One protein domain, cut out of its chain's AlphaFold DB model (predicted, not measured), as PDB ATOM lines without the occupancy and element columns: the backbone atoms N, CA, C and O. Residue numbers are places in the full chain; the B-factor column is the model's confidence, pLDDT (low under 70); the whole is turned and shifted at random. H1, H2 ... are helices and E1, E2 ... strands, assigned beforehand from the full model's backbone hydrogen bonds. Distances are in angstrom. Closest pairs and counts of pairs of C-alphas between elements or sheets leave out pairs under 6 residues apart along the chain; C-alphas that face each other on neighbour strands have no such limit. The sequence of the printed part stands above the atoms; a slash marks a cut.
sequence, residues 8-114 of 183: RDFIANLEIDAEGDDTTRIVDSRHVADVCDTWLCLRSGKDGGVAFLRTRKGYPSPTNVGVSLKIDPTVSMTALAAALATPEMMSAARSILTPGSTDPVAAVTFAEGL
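AT A GLANCE: This is residues 8 to 114 of the 183 residues of an uncharacterized protein of Agrobacterium genomosp. 2 str. CFBP 5494 (UniProt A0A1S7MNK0). A small, strongly twisted sheet of three strands has four helices, H1, H3, H4 and H5, placed in an arc round one side of it: H1 and H3 make one antiparallel pair, H4 and H5 a second, more crossed pair, and H5 lies over edge strand E3. The short helix H2 sits at the far end of the sheet from H4 and leads straight into E1. The printed part has 107 residues, with five named helices and three named strands in the order H1 H2 E1 E2 E3 H3 H4 H5; the sheet's order is E2 E1 E3, antiparallel throughout, and the class is mixed, helices and strands. The whole is compact, with a radius of gyration of the C-alphas of 13.6 A and spans of 38 by 32 by 25 A.

IN THESE COORDINATES: H1 is residues 8 to 18, 15.5 A long, beginning at C-alpha 8 at (273.365, 330.392, 306.168). H2 is residues 30 to 35, and E1, residues 36 to 43, follows at once, 20.8 A from C-alpha 36 at (253.495, 313.746, 306.369). E2 is residues 49 to 56, 22.5 A long, and E3 is residues 67 to 71. H3 is residues 77 to 84, H4 residues 87 to 97, 15.2 A long, and H5 residues 104 to 112, 12.3 A long, ending at C-alpha 112 at (275.772, 311.050, 305.942).

HOW THE PARTS SIT: E1 and E2 form a hairpin, antiparallel at 155 degrees, with N 39 and O 53 at 2.8 A, within hydrogen-bond range. E1 and E3 are antiparallel at 148 degrees, with N 40 and O 69 at 2.8 A, within range too. H5 is on the sheet over E3, at a height over the sheet of 9.9 A from a local plane only just fitted, to 6 C-alphas; on the local plane it runs along the strands, at 12 degrees to E3. The closest C-alphas of H5 and E3, Ala 111 and Leu 69, are 6.7 A apart. H4 touches H5 at a steep tilt of 48 degrees, opposite ways, with the C-alphas of Ala 92 and Ala 106 closest at 4.6 A. H4 only grazes the sheet, with residues 93 to 97. H3 is not on the sheet; it is close to H4 but not clearly touching, about perpendicular at 82 degrees, with the C-alphas of Leu 84 and Met 90 closest at 6.6 A. H1 touches H3 at a shallow tilt of 23 degrees, opposite ways, with the C-alphas of Ile 11 and Ala 81 closest at 5.2 A. H1 and H2 only graze the sheet, and H1 and H5 are apart. In H1, H2, H3, H4 and H5 every O i to N i+4 pair is within hydrogen-bond range.

THE WHOLE: The two C-alphas farthest apart, those of His 31 and Gly 100, are 37.9 A apart. The printed part has no cut, and the link from H1 to H2, of 11 residues, is long. The mean pLDDT of the printed part is 90.2, and residue 101 alone is under 70.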
ATOM      1  N   ARG A   8     273.022 329.764 304.880       94.62
ATOM      2  CA  ARG A   8     273.365 330.392 306.168       94.62
ATOM      3  C   ARG A   8     272.148 330.976 306.883       94.62
ATOM      4  O   ARG A   8     272.040 330.820 308.089       94.62
ATOM      5  N   ASP A   9     271.242 331.599 306.138       94.88
ATOM      6  CA  ASP A   9     270.021 332.195 306.687       94.88
ATOM      7  C   ASP A   9     269.059 331.096 307.165       94.88
ATOM      8  O   ASP A   9     268.402 331.242 308.186       94.88
ATOM      9  N   PHE A  10     269.030 329.954 306.470       95.50
ATOM     10  CA  PHE A  10     268.291 328.771 306.904       95.50
ATOM     11  C   PHE A  10     268.796 328.244 308.254       95.50
ATOM     12  O   PHE A  10     267.985 327.971 309.131       95.50
ATOM     13  N   ILE A  11     270.119 328.137 308.441       95.50
ATOM     14  CA  ILE A  11     270.709 327.739 309.730       95.50
ATOM     15  C   ILE A  11     270.354 328.754 310.817       95.50
ATOM     16  O   ILE A  11     269.868 328.358 311.870       95.50
ATOM     17  N   ALA A  12     270.528 330.050 310.543       92.44
ATOM     18  CA  ALA A  12     270.196 331.100 311.501       92.44
ATOM     19  C   ALA A  12     268.716 331.053 311.912       92.44
ATOM     20  O   ALA A  12     268.400 331.201 313.086       92.44
ATOM     21  N   ASN A  13     267.807 330.781 310.971       91.75
ATOM     22  CA  ASN A  13     266.389 330.621 311.282       91.75
ATOM     23  C   ASN A  13     266.123 329.406 312.175       91.75
ATOM     24  O   ASN A  13     265.331 329.525 313.098       91.75
ATOM     25  N   LEU A  14     266.796 328.270 311.955       92.06
ATOM     26  CA  LEU A  14     266.678 327.115 312.855       92.06
ATOM     27  C   LEU A  14     267.139 327.447 314.278       92.06
ATOM     28  O   LEU A  14     266.517 327.008 315.239       92.06
ATOM     29  N   GLU A  15     268.227 328.205 314.419       90.44
ATOM     30  CA  GLU A  15     268.751 328.624 315.724       90.44
ATOM     31  C   GLU A  15     267.810 329.608 316.427       90.44
ATOM     32  O   GLU A  15     267.583 329.483 317.630       90.44
ATOM     33  N   ILE A  16     267.242 330.558 315.675       89.62
ATOM     34  CA  ILE A  16     266.252 331.517 316.176       89.62
ATOM     35  C   ILE A  16     264.978 330.788 316.606       89.62
ATOM     36  O   ILE A  16     264.528 331.001 317.725       89.62
ATOM     37  N   ASP A  17     264.430 329.914 315.759       87.31
ATOM     38  CA  ASP A  17     263.193 329.174 316.039       87.31
ATOM     39  C   ASP A  17     263.359 328.209 317.220       87.31
ATOM     40  O   ASP A  17     262.411 327.963 317.963       87.31
ATOM     41  N   ALA A  18     264.564 327.667 317.414       87.06
ATOM     42  CA  ALA A  18     264.855 326.834 318.566       87.06
ATOM     43  C   ALA A  18     265.002 327.636 319.866       87.06
ATOM     44  O   ALA A  18     264.848 327.046 320.927       87.06
ATOM     45  N   GLU A  19     265.336 328.932 319.820       87.81
ATOM     46  CA  GLU A  19     265.618 329.787 320.991       87.81
ATOM     47  C   GLU A  19     266.618 329.168 322.004       87.81
ATOM     48  O   GLU A  19     266.604 329.476 323.195       87.81
ATOM     49  N   GLY A  20     267.503 328.273 321.547       78.06
ATOM     50  CA  GLY A  20     268.406 327.497 322.411       78.06
ATOM     51  C   GLY A  20     267.737 326.350 323.188       78.06
ATOM     52  O   GLY A  20     268.407 325.677 323.972       78.06
ATOM     53  N   ASP A  21     266.447 326.099 322.968       82.81
ATOM     54  CA  ASP A  21     265.730 324.930 323.466       82.81
ATOM     55  C   ASP A  21     266.067 323.696 322.618       82.81
ATOM     56  O   ASP A  21     265.590 323.491 321.498       82.81
ATOM     57  N   ASP A  22     266.881 322.826 323.207       83.00
ATOM     58  CA  ASP A  22     267.274 321.551 322.621       83.00
ATOM     59  C   ASP A  22     266.111 320.580 322.397       83.00
ATOM     60  O   ASP A  22     266.308 319.579 321.701       83.00
ATOM     61  N   THR A  23     264.934 320.826 322.982       86.62
ATOM     62  CA  THR A  23     263.740 319.978 322.869       86.62
ATOM     63  C   THR A  23     262.863 320.318 321.662       86.62
ATOM     64  O   THR A  23     262.038 319.485 321.260       86.62
ATOM     65  N   THR A  24     263.080 321.481 321.037       89.69
ATOM     66  CA  THR A  24     262.343 321.942 319.853       89.69
ATOM     67  C   THR A  24     262.572 321.004 318.673       89.69
ATOM     68  O   THR A  24     263.705 320.636 318.352       89.69
ATOM     69  N   ARG A  25     261.485 320.578 318.024       93.12
ATOM     70  CA  ARG A  25     261.503 319.595 316.929       93.12
ATOM     71  C   ARG A  25     261.364 320.300 315.591       93.12
ATOM     72  O   ARG A  25     260.730 321.340 315.509       93.12
ATOM     73  N   ILE A  26     261.820 319.676 314.505       93.19
ATOM     74  CA  ILE A  26     261.509 320.163 313.145       93.19
ATOM     75  C   ILE A  26     259.989 320.239 312.907       93.19
ATOM     76  O   ILE A  26     259.490 321.114 312.188       93.19
ATOM     77  N   VAL A  27     259.232 319.301 313.481       92.38
ATOM     78  CA  VAL A  27     257.768 319.308 313.452       92.38
ATOM     79  C   VAL A  27     257.224 319.144 314.867       92.38
ATOM     80  O   VAL A  27     257.249 318.052 315.429       92.38
ATOM     81  N   ASP A  28     256.633 320.196 315.426       87.19
ATOM     82  CA  ASP A  28     256.052 320.119 316.775       87.19
ATOM     83  C   ASP A  28     254.743 319.323 316.832       87.19
ATOM     84  O   ASP A  28     254.410 318.704 317.843       87.19
ATOM     85  N   SER A  29     253.985 319.297 315.734       88.69
ATOM     86  CA  SER A  29     252.710 318.584 315.681       88.69
ATOM     87  C   SER A  29     252.903 317.100 315.367       88.69
ATOM     88  O   SER A  29     253.177 316.735 314.221       88.69
ATOM     89  N   ARG A  30     252.635 316.238 316.357       88.62
ATOM     90  CA  ARG A  30     252.591 314.776 316.177       88.62
ATOM     91  C   ARG A  30     251.690 314.360 315.018       88.62
ATOM     92  O   ARG A  30     252.089 313.549 314.194       88.62
ATOM     93  N   HIS A  31     250.505 314.963 314.905       88.31
ATOM     94  CA  HIS A  31     249.584 314.656 313.811       88.31
ATOM     95  C   HIS A  31     250.221 314.900 312.437       88.31
ATOM     96  O   HIS A  31     250.093 314.065 311.546       88.31
ATOM     97  N   VAL A  32     250.942 316.015 312.269       88.44
ATOM     98  CA  VAL A  32     251.641 316.322 311.013       88.44
ATOM     99  C   VAL A  32     252.755 315.310 310.753       88.44
ATOM    100  O   VAL A  32     252.859 314.821 309.633       88.44
ATOM    101  N   ALA A  33     253.548 314.953 311.764       90.81
ATOM    102  CA  ALA A  33     254.587 313.929 311.636       90.81
ATOM    103  C   ALA A  33     254.031 312.529 311.332       90.81
ATOM    104  O   ALA A  33     254.686 311.730 310.661       90.81
ATOM    105  N   ASP A  34     252.813 312.226 311.779       89.62
ATOM    106  CA  ASP A  34     252.153 310.950 311.518       89.62
ATOM    107  C   ASP A  34     251.668 310.844 310.068       89.62
ATOM    108  O   ASP A  34     251.780 309.770 309.476       89.62
ATOM    109  N   VAL A  35     251.195 311.942 309.466       91.56
ATOM    110  CA  VAL A  35     250.580 311.937 308.120       91.56
ATOM    111  C   VAL A  35     251.485 312.457 307.001       91.56
ATOM    112  O   VAL A  35     251.204 312.201 305.825       91.56
ATOM    113  N   CYS A  36     252.569 313.158 307.333       92.56
ATOM    114  CA  CYS A  36     253.495 313.746 306.369       92.56
ATOM    115  C   CYS A  36     254.930 313.242 306.551       92.56
ATOM    116  O   CYS A  36     255.391 313.000 307.664       92.56
ATOM    117  N   ASP A  37     255.647 313.153 305.437       93.94
ATOM    118  CA  ASP A  37     257.102 313.091 305.403       93.94
ATOM    119  C   ASP A  37     257.677 314.509 305.351       93.94
ATOM    120  O   ASP A  37     257.112 315.395 304.701       93.94
ATOM    121  N   THR A  38     258.811 314.712 306.022       94.06
ATOM    122  CA  THR A  38     259.552 315.977 306.009       94.06
ATOM    123  C   THR A  38     260.833 315.811 305.204       94.06
ATOM    124  O   THR A  38     261.601 314.873 305.415       94.06
ATOM    125  N   TRP A  39     261.055 316.725 304.267       94.25
ATOM    126  CA  TRP A  39     262.184 316.721 303.348       94.25
ATOM    127  C   TRP A  39     262.989 317.999 303.522       94.25
ATOM    128  O   TRP A  39     262.424 319.088 303.465       94.25
ATOM    129  N   LEU A  40     264.300 317.869 303.683       95.00
ATOM    130  CA  LEU A  40     265.246 318.963 303.529       95.00
ATOM    131  C   LEU A  40     265.680 319.010 302.065       95.00
ATOM    132  O   LEU A  40     266.227 318.036 301.545       95.00
ATOM    133  N   CYS A  41     265.407 320.118 301.385       94.19
ATOM    134  CA  CYS A  41     265.674 320.253 299.958       94.19
ATOM    135  C   CYS A  41     266.680 321.361 299.685       94.19
ATOM    136  O   CYS A  41     266.512 322.476 300.171       94.19
ATOM    137  N   LEU A  42     267.677 321.052 298.858       93.50
ATOM    138  CA  LEU A  42     268.704 321.966 298.386       93.50
ATOM    139  C   LEU A  42     268.532 322.155 296.881       93.50
ATOM    140  O   LEU A  42     268.802 321.254 296.082       93.50
ATOM    141  N   ARG A  43     268.097 323.354 296.501       92.38
ATOM    142  CA  ARG A  43     267.858 323.741 295.113       92.38
ATOM    143  C   ARG A  43     268.969 324.671 294.643       92.38
ATOM    144  O   ARG A  43     269.203 325.694 295.270       92.38
ATOM    145  N   SER A  44     269.624 324.361 293.529       90.62
ATOM    146  CA  SER A  44     270.604 325.264 292.918       90.62
ATOM    147  C   SER A  44     269.932 326.370 292.089       90.62
ATOM    148  O   SER A  44     268.754 326.280 291.727       90.62
ATOM    149  N   GLY A  45     270.686 327.425 291.769       84.25
ATOM    150  CA  GLY A  45     270.232 328.516 290.896       84.25
ATOM    151  C   GLY A  45     269.916 329.827 291.620       84.25
ATOM    152  O   GLY A  45     270.100 329.958 292.826       84.25
ATOM    153  N   LYS A  46     269.454 330.821 290.848       80.69
ATOM    154  CA  LYS A  46     269.229 332.206 291.304       80.69
ATOM    155  C   LYS A  46     268.166 332.324 292.405       80.69
ATOM    156  O   LYS A  46     268.349 333.112 293.324       80.69
ATOM    157  N   ASP A  47     267.124 331.499 292.319       82.75
ATOM    158  CA  ASP A  47     266.050 331.376 293.320       82.75
ATOM    159  C   ASP A  47     266.185 330.066 294.123       82.75
ATOM    160  O   ASP A  47     265.213 329.508 294.637       82.75
ATOM    161  N   GLY A  48     267.399 329.514 294.123       86.25
ATOM    162  CA  GLY A  48     267.775 328.318 294.851       86.25
ATOM    163  C   GLY A  48     268.125 328.615 296.306       86.25
ATOM    164  O   GLY A  48     268.286 329.762 296.719       86.25
ATOM    165  N   GLY A  49     268.259 327.561 297.091       92.38
ATOM    166  CA  GLY A  49     268.543 327.643 298.511       92.38
ATOM    167  C   GLY A  49     268.136 326.366 299.221       92.38
ATOM    168  O   GLY A  49     268.062 325.298 298.612       92.38
ATOM    169  N   VAL A  50     267.833 326.496 300.505       94.62
ATOM    170  CA  VAL A  50     267.384 325.410 301.368       94.62
ATOM    171  C   VAL A  50     265.979 325.681 301.864       94.62
ATOM    172  O   VAL A  50     265.639 326.813 302.205       94.62
ATOM    173  N   ALA A  51     265.162 324.637 301.894       94.31
ATOM    174  CA  ALA A  51     263.835 324.690 302.481       94.31
ATOM    175  C   ALA A  51     263.420 323.328 303.027       94.31
ATOM    176  O   ALA A  51     263.846 322.283 302.523       94.31
ATOM    177  N   PHE A  52     262.503 323.351 303.993       93.19
ATOM    178  CA  PHE A  52     261.707 322.176 304.307       93.19
ATOM    179  C   PHE A  52     260.507 322.071 303.378       93.19
ATOM    180  O   PHE A  52     259.744 323.021 303.192       93.19
ATOM    181  N   LEU A  53     260.304 320.878 302.834       92.50
ATOM    182  CA  LEU A  53     259.092 320.513 302.125       92.50
ATOM    183  C   LEU A  53     258.410 319.365 302.851       92.50
ATOM    184  O   LEU A  53     259.052 318.477 303.403       92.50
ATOM    185  N   ARG A  54     257.081 319.379 302.830       91.31
ATOM    186  CA  ARG A  54     256.265 318.314 303.405       91.31
ATOM    187  C   ARG A  54     255.449 317.670 302.303       91.31
ATOM    188  O   ARG A  54     254.790 318.364 301.531       91.31
ATOM    189  N   THR A  55     255.482 316.349 302.247       91.50
ATOM    190  CA  THR A  55     254.609 315.553 301.379       91.50
ATOM    191  C   THR A  55     253.782 314.628 302.254       91.50
ATOM    192  O   THR A  55     254.192 314.288 303.359       91.50
ATOM    193  N   ARG A  56     252.594 314.220 301.803       89.94
ATOM    194  CA  ARG A  56     251.853 313.171 302.516       89.94
ATOM    195  C   ARG A  56     252.650 311.869 302.460       89.94
ATOM    196  O   ARG A  56     253.257 311.568 301.433       89.94
ATOM    197  N   LYS A  57     252.620 311.078 303.532       89.38
ATOM    198  CA  LYS A  57     253.239 309.747 303.519       89.38
ATOM    199  C   LYS A  57     252.651 308.900 302.391       89.38
ATOM    200  O   LYS A  57     251.452 308.959 302.121       89.38
ATOM    201  N   GLY A  58     253.510 308.139 301.719       83.19
ATOM    202  CA  GLY A  58     253.142 307.338 300.548       83.19
ATOM    203  C   GLY A  58     253.126 308.108 299.221       83.19
ATOM    204  O   GLY A  58     252.936 307.489 298.178       83.19
ATOM    205  N   TYR A  59     253.358 309.425 299.232       84.44
ATOM    206  CA  TYR A  59     253.605 310.195 298.012       84.44
ATOM    207  C   TYR A  59     255.103 310.214 297.681       84.44
ATOM    208  O   TYR A  59     255.929 310.126 298.595       84.44
ATOM    209  N   PRO A  60     255.468 310.337 296.390       81.44
ATOM    210  CA  PRO A  60     256.865 310.416 295.983       81.44
ATOM    211  C   PRO A  60     257.566 311.628 296.606       81.44
ATOM    212  O   PRO A  60     256.923 312.595 297.037       81.44
ATOM    213  N   SER A  61     258.900 311.573 296.631       80.75
ATOM    214  CA  SER A  61     259.721 312.717 297.016       80.75
ATOM    215  C   SER A  61     259.365 313.941 296.162       80.75
ATOM    216  O   SER A  61     258.921 313.795 295.015       80.75
ATOM    217  N   PRO A  62     259.526 315.163 296.698       81.88
ATOM    218  CA  PRO A  62     259.217 316.353 295.931       81.88
ATOM    219  C   PRO A  62     260.062 316.382 294.649       81.88
ATOM    220  O   PRO A  62     261.281 316.232 294.679       81.88
ATOM    221  N   THR A  63     259.405 316.560 293.509       74.94
ATOM    222  CA  THR A  63     260.065 316.659 292.202       74.94
ATOM    223  C   THR A  63     260.539 318.091 291.950       74.94
ATOM    224  O   THR A  63     259.881 319.037 292.378       74.94
ATOM    225  N   ASN A  64     261.625 318.270 291.188       72.38
ATOM    226  CA  ASN A  64     262.153 319.578 290.748       72.38
ATOM    227  C   ASN A  64     262.752 320.479 291.847       72.38
ATOM    228  O   ASN A  64     262.841 321.694 291.667       72.38
ATOM    229  N   VAL A  65     263.188 319.907 292.970       76.25
ATOM    230  CA  VAL A  65     263.739 320.666 294.111       76.25
ATOM    231  C   VAL A  65     265.235 320.443 294.355       76.25
ATOM    232  O   VAL A  65     265.750 320.889 295.373       76.25
ATOM    233  N   GLY A  66     265.935 319.814 293.405       83.69
ATOM    234  CA  GLY A  66     267.359 319.493 293.518       83.69
ATOM    235  C   GLY A  66     267.601 318.280 294.414       83.69
ATOM    236  O   GLY A  66     266.895 317.278 294.298       83.69
ATOM    237  N   VAL A  67     268.598 318.364 295.297       90.00
ATOM    238  CA  VAL A  67     268.882 317.302 296.271       90.00
ATOM    239  C   VAL A  67     267.822 317.345 297.363       90.00
ATOM    240  O   VAL A  67     267.621 318.379 297.993       90.00
ATOM    241  N   SER A  68     267.145 316.226 297.600       92.25
ATOM    242  CA  SER A  68     266.136 316.093 298.652       92.25
ATOM    243  C   SER A  68     266.506 314.962 299.598       92.25
ATOM    244  O   SER A  68     266.619 313.814 299.166       92.25
ATOM    245  N   LEU A  69     266.629 315.272 300.884       92.56
ATOM    246  CA  LEU A  69     266.877 314.297 301.935       92.56
ATOM    247  C   LEU A  69     265.658 314.205 302.844       92.56
ATOM    248  O   LEU A  69     265.139 315.222 303.301       92.56
ATOM    249  N   LYS A  70     265.194 312.986 303.110       93.25
ATOM    250  CA  LYS A  70     264.139 312.759 304.096       93.25
ATOM    251  C   LYS A  70     264.737 312.904 305.491       93.25
ATOM    252  O   LYS A  70     265.725 312.243 305.791       93.25
ATOM    253  N   ILE A  71     264.131 313.743 306.323       93.75
ATOM    254  CA  ILE A  71     264.555 313.972 307.706       93.75
ATOM    255  C   ILE A  71     263.469 313.457 308.647       93.75
ATOM    256  O   ILE A  71     262.273 313.601 308.370       93.75
ATOM    257  N   ASP A  72     263.885 312.855 309.759       93.31
ATOM    258  CA  ASP A  72     262.964 312.480 310.826       93.31
ATOM    259  C   ASP A  72     262.347 313.756 311.445       93.31
ATOM    260  O   ASP A  72     263.077 314.655 311.872       93.31
ATOM    261  N   PRO A  73     261.007 313.876 311.494       93.19
ATOM    262  CA  PRO A  73     260.330 315.071 312.001       93.19
ATOM    263  C   PRO A  73     260.625 315.382 313.479       93.19
ATOM    264  O   PRO A  73     260.389 316.509 313.918       93.19
ATOM    265  N   THR A  74     261.118 314.404 314.239       94.31
ATOM    266  CA  THR A  74     261.463 314.524 315.661       94.31
ATOM    267  C   THR A  74     262.895 314.987 315.904       94.31
ATOM    268  O   THR A  74     263.258 315.208 317.057       94.31
ATOM    269  N   VAL A  75     263.714 315.161 314.862       95.44
ATOM    270  CA  VAL A  75     265.063 315.733 314.997       95.44
ATOM    271  C   VAL A  75     264.993 317.093 315.690       95.44
ATOM    272  O   VAL A  75     264.103 317.903 315.412       95.44
ATOM    273  N   SER A  76     265.937 317.324 316.602       94.62
ATOM    274  CA  SER A  76     266.099 318.603 317.287       94.62
ATOM    275  C   SER A  76     266.535 319.691 316.302       94.62
ATOM    276  O   SER A  76     267.479 319.489 315.532       94.62
ATOM    277  N   MET A  77     265.876 320.853 316.335       93.75
ATOM    278  CA  MET A  77     266.265 321.992 315.495       93.75
ATOM    279  C   MET A  77     267.690 322.469 315.805       93.75
ATOM    280  O   MET A  77     268.442 322.746 314.868       93.75
ATOM    281  N   THR A  78     268.101 322.485 317.081       93.88
ATOM    282  CA  THR A  78     269.467 322.871 317.482       93.88
ATOM    283  C   THR A  78     270.503 321.875 316.967       93.88
ATOM    284  O   THR A  78     271.525 322.274 316.408       93.88
ATOM    285  N   ALA A  79     270.222 320.571 317.068       94.44
ATOM    286  CA  ALA A  79     271.114 319.532 316.557       94.44
ATOM    287  C   ALA A  79     271.251 319.594 315.031       94.44
ATOM    288  O   ALA A  79     272.351 319.434 314.502       94.44
ATOM    289  N   LEU A  80     270.150 319.858 314.319       96.19
ATOM    290  CA  LEU A  80     270.185 320.047 312.875       96.19
ATOM    291  C   LEU A  80     270.993 321.292 312.494       96.19
ATOM    292  O   LEU A  80     271.846 321.204 311.613       96.19
ATOM    293  N   ALA A  81     270.757 322.430 313.150       95.75
ATOM    294  CA  ALA A  81     271.503 323.661 312.898       95.75
ATOM    295  C   ALA A  81     273.011 323.452 313.100       95.75
ATOM    296  O   ALA A  81     273.803 323.753 312.205       95.75
ATOM    297  N   ALA A  82     273.398 322.836 314.221       94.94
ATOM    298  CA  ALA A  82     274.788 322.530 314.536       94.94
ATOM    299  C   ALA A  82     275.436 321.608 313.490       94.94
ATOM    300  O   ALA A  82     276.552 321.876 313.043       94.94
ATOM    301  N   ALA A  83     274.736 320.556 313.054       96.50
ATOM    302  CA  ALA A  83     275.240 319.652 312.022       96.50
ATOM    303  C   ALA A  83     275.436 320.373 310.679       96.50
ATOM    304  O   ALA A  83     276.495 320.261 310.056       96.50
ATOM    305  N   LEU A  84     274.452 321.174 310.259       96.56
ATOM    306  CA  LEU A  84     274.505 321.942 309.012       96.56
ATOM    307  C   LEU A  84     275.601 323.017 309.016       96.56
ATOM    308  O   LEU A  84     276.100 323.362 307.941       96.56
ATOM    309  N   ALA A  85     275.974 323.531 310.190       96.31
ATOM    310  CA  ALA A  85     276.983 324.572 310.368       96.31
ATOM    311  C   ALA A  85     278.436 324.062 310.317       96.31
ATOM    312  O   ALA A  85     279.361 324.879 310.280       96.31
ATOM    313  N   THR A  86     278.663 322.744 310.292       96.81
ATOM    314  CA  THR A  86     280.025 322.190 310.207       96.81
ATOM    315  C   THR A  86     280.720 322.599 308.898       96.81
ATOM    316  O   THR A  86     280.053 322.763 307.866       96.81
ATOM    317  N   PRO A  87     282.056 322.783 308.888       96.12
ATOM    318  CA  PRO A  87     282.797 323.136 307.674       96.12
ATOM    319  C   PRO A  87     282.558 322.164 306.512       96.12
ATOM    320  O   PRO A  87     282.413 322.591 305.364       96.12
ATOM    321  N   GLU A  88     282.470 320.871 306.814       95.56
ATOM    322  CA  GLU A  88     282.224 319.796 305.855       95.56
ATOM    323  C   GLU A  88     280.841 319.945 305.214       95.56
ATOM    324  O   GLU A  88     280.725 319.953 303.986       95.56
ATOM    325  N   MET A  89     279.801 320.163 306.025       96.06
ATOM    326  CA  MET A  89     278.429 320.349 305.542       96.06
ATOM    327  C   MET A  89     278.265 321.652 304.764       96.06
ATOM    328  O   MET A  89     277.638 321.664 303.706       96.06
ATOM    329  N   MET A  90     278.890 322.737 305.220       95.44
ATOM    330  CA  MET A  90     278.924 324.017 304.506       95.44
ATOM    331  C   MET A  90     279.599 323.893 303.132       95.44
ATOM    332  O   MET A  90     279.152 324.510 302.160       95.44
ATOM    333  N   SER A  91     280.668 323.097 303.035       94.75
ATOM    334  CA  SER A  91     281.359 322.810 301.776       94.75
ATOM    335  C   SER A  91     280.492 321.962 300.839       94.75
ATOM    336  O   SER A  91     280.268 322.346 299.687       94.75
ATOM    337  N   ALA A  92     279.920 320.867 301.349       94.31
ATOM    338  CA  ALA A  92     279.026 319.991 300.593       94.31
ATOM    339  C   ALA A  92     277.791 320.748 300.080       94.31
ATOM    340  O   ALA A  92     277.470 320.698 298.892       94.31
ATOM    341  N   ALA A  93     277.149 321.540 300.942       93.50
ATOM    342  CA  ALA A  93     276.015 322.379 300.576       93.50
ATOM    343  C   ALA A  93     276.369 323.390 299.485       93.50
ATOM    344  O   ALA A  93     275.592 323.583 298.551       93.50
ATOM    345  N   ARG A  94     277.548 324.020 299.561       92.69
ATOM    346  CA  ARG A  94     278.011 324.942 298.516       92.69
ATOM    347  C   ARG A  94     278.160 324.229 297.175       92.69
ATOM    348  O   ARG A  94     277.732 324.783 296.166       92.69
ATOM    349  N   SER A  95     278.721 323.020 297.168       92.25
ATOM    350  CA  SER A  95     278.830 322.200 295.956       92.25
ATOM    351  C   SER A  95     277.445 321.890 295.371       92.25
ATOM    352  O   SER A  95     277.195 322.156 294.198       92.25
ATOM    353  N   ILE A  96     276.495 321.461 296.209       92.06
ATOM    354  CA  ILE A  96     275.119 321.131 295.796       92.06
ATOM    355  C   ILE A  96     274.356 322.354 295.260       92.06
ATOM    356  O   ILE A  96     273.625 322.253 294.274       92.06
ATOM    357  N   LEU A  97     274.493 323.507 295.917       91.44
ATOM    358  CA  LEU A  97     273.767 324.735 295.580       91.44
ATOM    359  C   LEU A  97     274.383 325.493 294.396       91.44
ATOM    360  O   LEU A  97     273.736 326.388 293.841       91.44
ATOM    361  N   THR A  98     275.607 325.146 293.990       89.75
ATOM    362  CA  THR A  98     276.250 325.746 292.820       89.75
ATOM    363  C   THR A  98     275.472 325.359 291.554       89.75
ATOM    364  O   THR A  98     275.200 324.179 291.335       89.75
ATOM    365  N   PRO A  99     275.071 326.327 290.706       86.44
ATOM    366  CA  PRO A  99     274.365 326.025 289.464       86.44
ATOM    367  C   PRO A  99     275.198 325.124 288.543       86.44
ATOM    368  O   PRO A  99     276.353 325.434 288.261       86.44
ATOM    369  N   GLY A 100     274.603 324.040 288.041       81.12
ATOM    370  CA  GLY A 100     275.280 323.067 287.181       81.12
ATOM    371  C   GLY A 100     274.946 321.627 287.567       81.12
ATOM    372  O   GLY A 100     273.839 321.347 288.030       81.12
ATOM    373  N   SER A 101     275.894 320.712 287.360       69.50
ATOM    374  CA  SER A 101     275.771 319.322 287.805       69.50
ATOM    375  C   SER A 101     276.008 319.217 289.309       69.50
ATOM    376  O   SER A 101     277.056 319.636 289.798       69.50
ATOM    377  N   THR A 102     275.067 318.610 290.026       77.75
ATOM    378  CA  THR A 102     275.259 318.245 291.429       77.75
ATOM    379  C   THR A 102     276.356 317.193 291.544       77.75
ATOM    380  O   THR A 102     276.265 316.139 290.915       77.75
ATOM    381  N   ASP A 103     277.369 317.466 292.363       83.69
ATOM    382  CA  ASP A 103     278.374 316.474 292.728       83.69
ATOM    383  C   ASP A 103     277.727 315.369 293.591       83.69
ATOM    384  O   ASP A 103     277.247 315.658 294.696       83.69
ATOM    385  N   PRO A 104     277.678 314.110 293.117       85.75
ATOM    386  CA  PRO A 104     277.086 313.017 293.879       85.75
ATOM    387  C   PRO A 104     277.837 312.744 295.186       85.75
ATOM    388  O   PRO A 104     277.207 312.318 296.151       85.75
ATOM    389  N   VAL A 105     279.144 313.029 295.257       90.56
ATOM    390  CA  VAL A 105     279.924 312.867 296.493       90.56
ATOM    391  C   VAL A 105     279.437 313.858 297.543       90.56
ATOM    392  O   VAL A 105     279.136 313.456 298.663       90.56
ATOM    393  N   ALA A 106     279.252 315.125 297.165       90.25
ATOM    394  CA  ALA A 106     278.699 316.137 298.060       90.25
ATOM    395  C   ALA A 106     277.296 315.761 298.565       90.25
ATOM    396  O   ALA A 106     277.006 315.949 299.743       90.25
ATOM    397  N   ALA A 107     276.441 315.191 297.710       89.50
ATOM    398  CA  ALA A 107     275.115 314.720 298.119       89.50
ATOM    399  C   ALA A 107     275.184 313.563 299.134       89.50
ATOM    400  O   ALA A 107     274.401 313.544 300.083       89.50
ATOM    401  N   VAL A 108     276.128 312.630 298.965       92.50
ATOM    402  CA  VAL A 108     276.364 311.533 299.918       92.50
ATOM    403  C   VAL A 108     276.897 312.069 301.241       92.50
ATOM    404  O   VAL A 108     276.297 311.788 302.273       92.50
ATOM    405  N   THR A 109     277.939 312.906 301.223       92.69
ATOM    406  CA  THR A 109     278.482 313.547 302.434       92.69
ATOM    407  C   THR A 109     277.396 314.306 303.189       92.69
ATOM    408  O   THR A 109     277.303 314.217 304.410       92.69
ATOM    409  N   PHE A 110     276.533 315.014 302.459       92.56
ATOM    410  CA  PHE A 110     275.426 315.754 303.049       92.56
ATOM    411  C   PHE A 110     274.385 314.832 303.698       92.56
ATOM    412  O   PHE A 110     273.881 315.131 304.776       92.56
ATOM    413  N   ALA A 111     274.064 313.698 303.069       92.75
ATOM    414  CA  ALA A 111     273.160 312.706 303.646       92.75
ATOM    415  C   ALA A 111     273.762 312.017 304.881       92.75
ATOM    416  O   ALA A 111     273.066 311.816 305.875       92.75
ATOM    417  N   GLU A 112     275.051 311.684 304.835       92.88
ATOM    418  CA  GLU A 112     275.772 311.050 305.942       92.88
ATOM    419  C   GLU A 112     275.883 311.972 307.156       92.88
ATOM    420  O   GLU A 112     275.602 311.538 308.272       92.88
ATOM    421  N   GLY A 113     276.184 313.258 306.947       91.50
ATOM    422  CA  GLY A 113     276.274 314.250 308.024       91.50
ATOM    423  C   GLY A 113     274.961 314.496 308.780       91.50
ATOM    424  O   GLY A 113     274.975 315.109 309.845       91.50
ATOM    425  N   LEU A 114     273.831 314.008 308.260       94.31
ATOM    426  CA  LEU A 114     272.496 314.174 308.845       94.31
ATOM    427  C   LEU A 114     271.872 312.856 309.330       94.31
ATOM    428  O   LEU A 114     270.706 312.845 309.726       94.31
TER     429      LEU A 114